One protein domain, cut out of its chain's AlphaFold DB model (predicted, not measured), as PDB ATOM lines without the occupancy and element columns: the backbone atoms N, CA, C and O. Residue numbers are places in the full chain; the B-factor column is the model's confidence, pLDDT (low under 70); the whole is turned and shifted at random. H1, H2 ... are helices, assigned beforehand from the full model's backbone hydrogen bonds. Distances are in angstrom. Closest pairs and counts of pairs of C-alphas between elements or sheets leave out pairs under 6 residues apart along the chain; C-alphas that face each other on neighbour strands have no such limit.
ATOM      1  N   ASP A 114     152.056 115.390 176.080       88.44
ATOM      2  CA  ASP A 114     151.672 116.263 177.205       88.44
ATOM      3  C   ASP A 114     152.700 117.355 177.550       88.44
ATOM      4  O   ASP A 114     152.326 118.501 177.793       88.44
ATOM      5  N   GLY A 115     153.999 117.035 177.517       91.38
ATOM      6  CA  GLY A 115     155.059 118.015 177.779       91.38
ATOM      7  C   GLY A 115     155.117 119.145 176.743       91.38
ATOM      8  O   GLY A 115     155.279 120.306 177.101       91.38
ATOM      9  N   MET A 116     154.912 118.829 175.464       92.56
ATOM     10  CA  MET A 116     154.883 119.829 174.389       92.56
ATOM     11  C   MET A 116     153.613 120.678 174.449       92.56
ATOM     12  O   MET A 116     153.668 121.874 174.180       92.56
ATOM     13  N   ASN A 117     152.490 120.086 174.867       92.31
ATOM     14  CA  ASN A 117     151.254 120.831 175.115       92.31
ATOM     15  C   ASN A 117     151.431 121.838 176.253       92.31
ATOM     16  O   ASN A 117     150.986 122.974 176.129       92.31
ATOM     17  N   ALA A 118     152.114 121.457 177.336       95.25
ATOM     18  CA  ALA A 118     152.399 122.372 178.438       95.25
ATOM     19  C   ALA A 118     153.257 123.566 177.985       95.25
ATOM     20  O   ALA A 118     152.926 124.702 178.311       95.25
ATOM     21  N   ILE A 119     154.297 123.323 177.179       96.88
ATOM     22  CA  ILE A 119     155.138 124.388 176.609       96.88
ATOM     23  C   ILE A 119     154.323 125.295 175.678       96.88
ATOM     24  O   ILE A 119     154.418 126.516 175.760       96.88
ATOM     25  N   ALA A 120     153.493 124.720 174.804       96.44
ATOM     26  CA  ALA A 120     152.641 125.501 173.912       96.44
ATOM     27  C   ALA A 120     151.649 126.382 174.695       96.44
ATOM     28  O   ALA A 120     151.461 127.546 174.352       96.44
ATOM     29  N   LEU A 121     151.049 125.862 175.771       96.00
ATOM     30  CA  LEU A 121     150.162 126.637 176.643       96.00
ATOM     31  C   LEU A 121     150.907 127.762 177.379       96.00
ATOM     32  O   LEU A 121     150.360 128.858 177.495       96.00
ATOM     33  N   ASP A 122     152.144 127.518 177.825       97.31
ATOM     34  CA  ASP A 122     153.004 128.549 178.422       97.31
ATOM     35  C   ASP A 122     153.270 129.697 177.437       97.31
ATOM     36  O   ASP A 122     153.073 130.860 177.789       97.31
ATOM     37  N   ILE A 123     153.610 129.382 176.180       97.94
ATOM     38  CA  ILE A 123     153.779 130.377 175.106       97.94
ATOM     39  C   ILE A 123     152.489 131.165 174.887       97.94
ATOM     40  O   ILE A 123     152.518 132.395 174.891       97.94
ATOM     41  N   VAL A 124     151.356 130.474 174.709       96.94
ATOM     42  CA  VAL A 124     150.056 131.117 174.452       96.94
ATOM     43  C   VAL A 124     149.704 132.098 175.561       96.94
ATOM     44  O   VAL A 124     149.248 133.203 175.267       96.94
ATOM     45  N   SER A 125     149.937 131.708 176.814       96.81
ATOM     46  CA  SER A 125     149.645 132.544 177.974       96.81
ATOM     47  C   SER A 125     150.638 133.692 178.138       96.81
ATOM     48  O   SER A 125     150.226 134.800 178.458       96.81
ATOM     49  N   THR A 126     151.934 133.443 177.951       97.50
ATOM     50  CA  THR A 126     152.990 134.432 178.210       97.50
ATOM     51  C   THR A 126     153.055 135.491 177.115       97.50
ATOM     52  O   THR A 126     153.294 136.661 177.404       97.50
ATOM     53  N   LEU A 127     152.834 135.099 175.859       97.38
ATOM     54  CA  LEU A 127     152.854 136.020 174.723       97.38
ATOM     55  C   LEU A 127     151.493 136.645 174.417       97.38
ATOM     56  O   LEU A 127     151.438 137.512 173.550       97.38
ATOM     57  N   ASP A 128     150.418 136.204 175.080       96.81
ATOM     58  CA  ASP A 128     149.036 136.537 174.717       96.81
ATOM     59  C   ASP A 128     148.802 136.369 173.207       96.81
ATOM     60  O   ASP A 128     148.522 137.311 172.458       96.81
ATOM     61  N   CYS A 129     148.965 135.132 172.727       96.50
ATOM     62  CA  CYS A 129     148.929 134.856 171.290       96.50
ATOM     63  C   CYS A 129     147.599 135.245 170.628       96.50
ATOM     64  O   CYS A 129     147.571 135.522 169.430       96.50
ATOM     65  N   ALA A 130     146.505 135.306 171.395       95.12
ATOM     66  CA  ALA A 130     145.229 135.807 170.903       95.12
ATOM     67  C   ALA A 130     145.327 137.291 170.514       95.12
ATOM     68  O   ALA A 130     144.928 137.652 169.405       95.12
ATOM     69  N   SER A 131     145.900 138.134 171.377       94.81
ATOM     70  CA  SER A 131     146.133 139.548 171.070       94.81
ATOM     71  C   SER A 131     147.157 139.736 169.956       94.81
ATOM     72  O   SER A 131     146.898 140.511 169.036       94.81
ATOM     73  N   VAL A 132     148.257 138.971 169.964       94.38
ATOM     74  CA  VAL A 132     149.276 139.000 168.895       94.38
ATOM     75  C   VAL A 132     148.636 138.730 167.528       94.38
ATOM     76  O   VAL A 132     148.809 139.501 166.586       94.38
ATOM     77  N   PHE A 133     147.815 137.685 167.402       93.94
ATOM     78  CA  PHE A 133     147.125 137.395 166.142       93.94
ATOM     79  C   PHE A 133     146.014 138.400 165.808       93.94
ATOM     80  O   PHE A 133     145.810 138.717 164.634       93.94
ATOM     81  N   ALA A 134     145.307 138.935 166.807       91.25
ATOM     82  CA  ALA A 134     144.292 139.961 166.588       91.25
ATOM     83  C   ALA A 134     144.899 141.273 166.063       91.25
ATOM     84  O   ALA A 134     144.273 141.954 165.254       91.25
ATOM     85  N   LEU A 250     152.368 142.972 157.286       77.94
ATOM     86  CA  LEU A 250     152.627 142.859 158.705       77.94
ATOM     87  C   LEU A 250     154.141 142.929 158.894       77.94
ATOM     88  O   LEU A 250     154.912 142.490 158.050       77.94
ATOM     89  N   ASP A 251     154.562 143.518 160.006       85.31
ATOM     90  CA  ASP A 251     155.966 143.554 160.422       85.31
ATOM     91  C   ASP A 251     156.096 142.564 161.591       85.31
ATOM     92  O   ASP A 251     156.113 143.007 162.750       85.31
ATOM     93  N   PRO A 252     155.998 141.236 161.334       90.12
ATOM     94  CA  PRO A 252     155.877 140.245 162.388       90.12
ATOM     95  C   PRO A 252     157.140 140.230 163.244       90.12
ATOM     96  O   PRO A 252     158.262 140.083 162.760       90.12
ATOM     97  N   SER A 253     156.944 140.364 164.552       95.69
ATOM     98  CA  SER A 253     158.004 140.149 165.528       95.69
ATOM     99  C   SER A 253     158.237 138.660 165.787       95.69
ATOM    100  O   SER A 253     157.404 137.815 165.449       95.69
ATOM    101  N   ALA A 254     159.335 138.315 166.458       97.00
ATOM    102  CA  ALA A 254     159.594 136.927 166.844       97.00
ATOM    103  C   ALA A 254     158.527 136.362 167.808       97.00
ATOM    104  O   ALA A 254     158.381 135.146 167.915       97.00
ATOM    105  N   LYS A 255     157.700 137.204 168.451       97.38
ATOM    106  CA  LYS A 255     156.509 136.723 169.179       97.38
ATOM    107  C   LYS A 255     155.550 135.960 168.269       97.38
ATOM    108  O   LYS A 255     155.049 134.908 168.659       97.38
ATOM    109  N   TYR A 256     155.329 136.454 167.050       96.88
ATOM    110  CA  TYR A 256     154.471 135.784 166.075       96.88
ATOM    111  C   TYR A 256     155.026 134.400 165.742       96.88
ATOM    112  O   TYR A 256     154.262 133.443 165.742       96.88
ATOM    113  N   LEU A 257     156.345 134.266 165.568       97.19
ATOM    114  CA  LEU A 257     157.007 132.982 165.315       97.19
ATOM    115  C   LEU A 257     156.693 131.939 166.404       97.19
ATOM    116  O   LEU A 257     156.282 130.819 166.094       97.19
ATOM    117  N   PHE A 258     156.846 132.300 167.681       98.12
ATOM    118  CA  PHE A 258     156.545 131.380 168.784       98.12
ATOM    119  C   PHE A 258     155.042 131.126 168.936       98.12
ATOM    120  O   PHE A 258     154.644 129.983 169.162       98.12
ATOM    121  N   CYS A 259     154.194 132.134 168.730       97.94
ATOM    122  CA  CYS A 259     152.745 131.942 168.706       97.94
ATOM    123  C   CYS A 259     152.292 131.011 167.573       97.94
ATOM    124  O   CYS A 259     151.412 130.179 167.792       97.94
ATOM    125  N   LEU A 260     152.907 131.091 166.387       96.44
ATOM    126  CA  LEU A 260     152.678 130.147 165.289       96.44
ATOM    127  C   LEU A 260     153.074 128.724 165.694       96.44
ATOM    128  O   LEU A 260     152.326 127.788 165.430       96.44
ATOM    129  N   ALA A 261     154.219 128.554 166.362       96.44
ATOM    130  CA  ALA A 261     154.655 127.247 166.851       96.44
ATOM    131  C   ALA A 261     153.738 126.690 167.957       96.44
ATOM    132  O   ALA A 261     153.536 125.479 168.054       96.44
ATOM    133  N   ALA A 262     153.159 127.545 168.794       96.38
ATOM    134  CA  ALA A 262     152.255 127.116 169.854       96.38
ATOM    135  C   ALA A 262     150.832 126.824 169.345       96.38
ATOM    136  O   ALA A 262     150.176 125.910 169.845       96.38
ATOM    137  N   SER A 263     150.368 127.549 168.326       92.94
ATOM    138  CA  SER A 263     148.998 127.463 167.813       92.94
ATOM    139  C   SER A 263     148.743 126.219 166.955       92.94
ATOM    140  O   SER A 263     149.600 125.764 166.202       92.94
ATOM    141  N   GLU A 264     147.526 125.680 167.037       84.31
ATOM    142  CA  GLU A 264     147.019 124.664 166.101       84.31
ATOM    143  C   GLU A 264     146.302 125.286 164.894       84.31
ATOM    144  O   GLU A 264     146.168 124.658 163.848       84.31
ATOM    145  N   SER A 265     145.835 126.524 165.030       83.88
ATOM    146  CA  SER A 265     145.014 127.212 164.033       83.88
ATOM    147  C   SER A 265     145.446 128.669 163.913       83.88
ATOM    148  O   SER A 265     144.690 129.595 164.212       83.88
ATOM    149  N   ALA A 266     146.711 128.880 163.555       86.38
ATOM    150  CA  ALA A 266     147.206 130.216 163.276       86.38
ATOM    151  C   ALA A 266     146.518 130.817 162.033       86.38
ATOM    152  O   ALA A 266     146.210 130.076 161.096       86.38
ATOM    153  N   PRO A 267     146.298 132.143 161.988       87.88
ATOM    154  CA  PRO A 267     145.820 132.800 160.778       87.88
ATOM    155  C   PRO A 267     146.782 132.574 159.602       87.88
ATOM    156  O   PRO A 267     147.998 132.746 159.745       87.88
ATOM    157  N   GLU A 268     146.243 132.242 158.427       87.25
ATOM    158  CA  GLU A 268     147.031 132.084 157.189       87.25
ATOM    159  C   GLU A 268     147.810 133.366 156.865       87.25
ATOM    160  O   GLU A 268     148.993 133.309 156.552       87.25
ATOM    161  N   THR A 269     147.203 134.533 157.108       85.81
ATOM    162  CA  THR A 269     147.821 135.850 156.881       85.81
ATOM    163  C   THR A 269     149.136 136.063 157.628       85.81
ATOM    164  O   THR A 269     149.989 136.800 157.142       85.81
ATOM    165  N   VAL A 270     149.302 135.457 158.807       86.62
ATOM    166  CA  VAL A 270     150.551 135.510 159.585       86.62
ATOM    167  C   VAL A 270     151.503 134.411 159.132       86.62
ATOM    168  O   VAL A 270     152.703 134.642 159.016       86.62
ATOM    169  N   THR A 271     150.960 133.222 158.871       88.50
ATOM    170  CA  THR A 271     151.733 132.043 158.462       88.50
ATOM    171  C   THR A 271     152.481 132.287 157.153       88.50
ATOM    172  O   THR A 271     153.635 131.895 157.042       88.50
ATOM    173  N   ASP A 272     151.862 132.985 156.201       89.25
ATOM    174  CA  ASP A 272     152.456 133.258 154.888       89.25
ATOM    175  C   ASP A 272     153.529 134.360 154.915       89.25
ATOM    176  O   ASP A 272     154.282 134.508 153.954       89.25
ATOM    177  N   GLN A 273     153.610 135.142 155.997       89.75
ATOM    178  CA  GLN A 273     154.562 136.254 156.128       89.75
ATOM    179  C   GLN A 273     155.827 135.897 156.897       89.75
ATOM    180  O   GLN A 273     156.800 136.639 156.827       89.75
ATOM    181  N   ILE A 274     155.818 134.781 157.625       93.56
ATOM    182  CA  ILE A 274     156.998 134.270 158.312       93.56
ATOM    183  C   ILE A 274     157.572 133.127 157.482       93.56
ATOM    184  O   ILE A 274     156.926 132.096 157.296       93.56
ATOM    185  N   ALA A 275     158.806 133.281 157.007       94.94
ATOM    186  CA  ALA A 275     159.426 132.289 156.131       94.94
ATOM    187  C   ALA A 275     159.729 130.966 156.859       94.94
ATOM    188  O   ALA A 275     159.773 129.890 156.252       94.94
ATOM    189  N   CYS A 276     159.940 131.027 158.175       94.94
ATOM    190  CA  CYS A 276     160.138 129.845 159.001       94.94
ATOM    191  C   CYS A 276     158.840 129.031 159.149       94.94
ATOM    192  O   CYS A 276     157.849 129.519 159.683       94.94
ATOM    193  N   ASP A 277     158.864 127.746 158.766       92.00
ATOM    194  CA  ASP A 277     157.718 126.817 158.863       92.00
ATOM    195  C   ASP A 277     157.421 126.380 160.319       92.00
ATOM    196  O   ASP A 277     157.541 125.207 160.702       92.00
ATOM    197  N   ALA A 278     157.091 127.360 161.160       91.88
ATOM    198  CA  ALA A 278     156.956 127.251 162.606       91.88
ATOM    199  C   ALA A 278     155.737 126.437 163.038       91.88
ATOM    200  O   ALA A 278     155.827 125.683 164.001       91.88
ATOM    201  N   GLY A 279     154.624 126.524 162.307       88.25
ATOM    202  CA  GLY A 279     153.408 125.762 162.612       88.25
ATOM    203  C   GLY A 279     153.499 124.273 162.261       88.25
ATOM    204  O   GLY A 279     152.673 123.482 162.713       88.25
ATOM    205  N   ASN A 280     154.497 123.861 161.467       88.69
ATOM    206  CA  ASN A 280     154.600 122.492 160.964       88.69
ATOM    207  C   ASN A 280     156.005 121.904 161.171       88.69
ATOM    208  O   ASN A 280     156.299 121.375 162.247       88.69
ATOM    209  N   LYS A 281     156.910 121.998 160.185       90.81
ATOM    210  CA  LYS A 281     158.198 121.276 160.221       90.81
ATOM    211  C   LYS A 281     159.122 121.715 161.358       90.81
ATOM    212  O   LYS A 281     159.965 120.921 161.783       90.81
ATOM    213  N   LYS A 282     158.999 122.960 161.827       94.56
ATOM    214  CA  LYS A 282     159.856 123.552 162.867       94.56
ATOM    215  C   LYS A 282     159.168 123.689 164.227       94.56
ATOM    216  O   LYS A 282     159.831 124.087 165.184       94.56
ATOM    217  N   ARG A 283     157.900 123.271 164.347       94.88
ATOM    218  CA  ARG A 283     157.078 123.416 165.560       94.88
ATOM    219  C   ARG A 283     157.787 122.931 166.814       94.88
ATOM    220  O   ARG A 283     158.123 123.715 167.693       94.88
ATOM    221  N   ARG A 284     158.115 121.638 166.856       94.38
ATOM    222  CA  ARG A 284     158.767 121.020 168.017       94.38
ATOM    223  C   ARG A 284     160.097 121.685 168.373       94.38
ATOM    224  O   ARG A 284     160.351 121.937 169.538       94.38
ATOM    225  N   THR A 285     160.928 121.993 167.377       95.50
ATOM    226  CA  THR A 285     162.241 122.609 167.618       95.50
ATOM    227  C   THR A 285     162.151 124.021 168.185       95.50
ATOM    228  O   THR A 285     163.086 124.426 168.872       95.50
ATOM    229  N   LEU A 286     161.069 124.752 167.894       97.56
ATOM    230  CA  LEU A 286     160.793 126.069 168.467       97.56
ATOM    231  C   LEU A 286     160.188 125.955 169.870       97.56
ATOM    232  O   LEU A 286     160.574 126.720 170.741       97.56
ATOM    233  N   LEU A 287     159.323 124.969 170.134       97.25
ATOM    234  CA  LEU A 287     158.850 124.691 171.500       97.25
ATOM    235  C   LEU A 287     160.018 124.315 172.431       97.25
ATOM    236  O   LEU A 287     160.148 124.871 173.519       97.25
ATOM    237  N   ASP A 288     160.917 123.438 171.975       96.88
ATOM    238  CA  ASP A 288     162.132 123.082 172.719       96.88
ATOM    239  C   ASP A 288     163.010 124.324 172.982       96.88
ATOM    240  O   ASP A 288     163.515 124.511 174.090       96.88
ATOM    241  N   LEU A 289     163.155 125.203 171.979       98.06
ATOM    242  CA  LEU A 289     163.915 126.449 172.112       98.06
ATOM    243  C   LEU A 289     163.265 127.422 173.100       98.06
ATOM    244  O   LEU A 289     163.976 128.017 173.902       98.06
ATOM    245  N   TRP A 290     161.937 127.556 173.096       98.38
ATOM    246  CA  TRP A 290     161.219 128.371 174.080       98.38
ATOM    247  C   TRP A 290     161.502 127.893 175.501       98.38
ATOM    248  O   TRP A 290     161.861 128.691 176.364       98.38
ATOM    249  N   SER A 291     161.396 126.583 175.738       97.81
ATOM    250  CA  SER A 291     161.677 126.007 177.053       97.81
ATOM    251  C   SER A 291     163.113 126.287 177.501       97.81
ATOM    252  O   SER A 291     163.328 126.605 178.669       97.81
ATOM    253  N   ALA A 292     164.088 126.190 176.592       97.44
ATOM    254  CA  ALA A 292     165.476 126.527 176.892       97.44
ATOM    255  C   ALA A 292     165.636 128.029 177.184       97.44
ATOM    256  O   ALA A 292     166.225 128.397 178.194       97.44
ATOM    257  N   ALA A 293     165.040 128.899 176.369       97.81
ATOM    258  CA  ALA A 293     165.088 130.348 176.544       97.81
ATOM    259  C   ALA A 293     164.487 130.804 177.885       97.81
ATOM    260  O   ALA A 293     165.082 131.633 178.570       97.81
ATOM    261  N   ARG A 294     163.358 130.217 178.308       97.31
ATOM    262  CA  ARG A 294     162.731 130.477 179.618       97.31
ATOM    263  C   ARG A 294     163.616 130.096 180.802       97.31
ATOM    264  O   ARG A 294     163.492 130.706 181.856       97.31
ATOM    265  N   ALA A 295     164.487 129.103 180.636       96.12
ATOM    266  CA  ALA A 295     165.427 128.690 181.673       96.12
ATOM    267  C   ALA A 295     166.678 129.584 181.742       96.12
ATOM    268  O   ALA A 295     167.327 129.627 182.780       96.12
ATOM    269  N   GLN A 296     167.020 130.282 180.652       94.88
ATOM    270  CA  GLN A 296     168.260 131.060 180.528       94.88
ATOM    271  C   GLN A 296     168.062 132.578 180.652       94.88
ATOM    272  O   GLN A 296     169.034 133.322 180.770       94.88
ATOM    273  N   MET A 297     166.821 133.066 180.593       96.44
ATOM    274  CA  MET A 297     166.500 134.495 180.624       96.44
ATOM    275  C   MET A 297     165.328 134.786 181.552       96.44
ATOM    276  O   MET A 297     164.398 133.988 181.682       96.44
TER     277      MET A 297
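Overview. This is residues 114 to 134 and 250 to 297 of the 623 residues of the protein "Hypothetical protein" of Pseudo-nitzschia australis (UniProt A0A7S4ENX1). The short helix H3 is the core, and H1, H2 and H5 pack round it, mostly crossed; the small H4 lies farther out, near H3. The printed part has 69 residues with five named helices, H1 to H5 in order, and no named strand: all helix. It is compact, radius of gyration of the C-alphas 11.1 A, spanning 30 by 24 by 22 A.

Along the chain. H1, residues 114 to 127, begins at C-alpha 114 (151.672, 116.263, 177.205) and is 19.9 A long. H2 is residues 129 to 134, H3 254 to 262 (12.6 A) and H4 268 to 271. H5, residues 283 to 296, 20.2 A, ends at C-alpha 296 (168.260, 131.060, 180.528).

Arrangement. H3, the hub, touches H1 (closest C-alphas Ala 120 and Ala 262, 4.4 A) at a tilt of 34 degrees, only just shallow, opposite ways. It touches H2 (Cys 129 and Cys 259, 5.5 A) and H5 (Ala 261 and Arg 283, 4.7 A) at steep tilts of 67 and 59 degrees. H1 and H4 are apart. In H1, H2, H3 and H5 every O i to N i+4 pair is within hydrogen-bond range; H4 is too short for one.

Size, cuts and confidence. Residues 135 to 249 are not printed; C-alphas 134 and 250 are 11.8 A apart. H4 to H5 is a long link. No printed residue is under 70 in pLDDT.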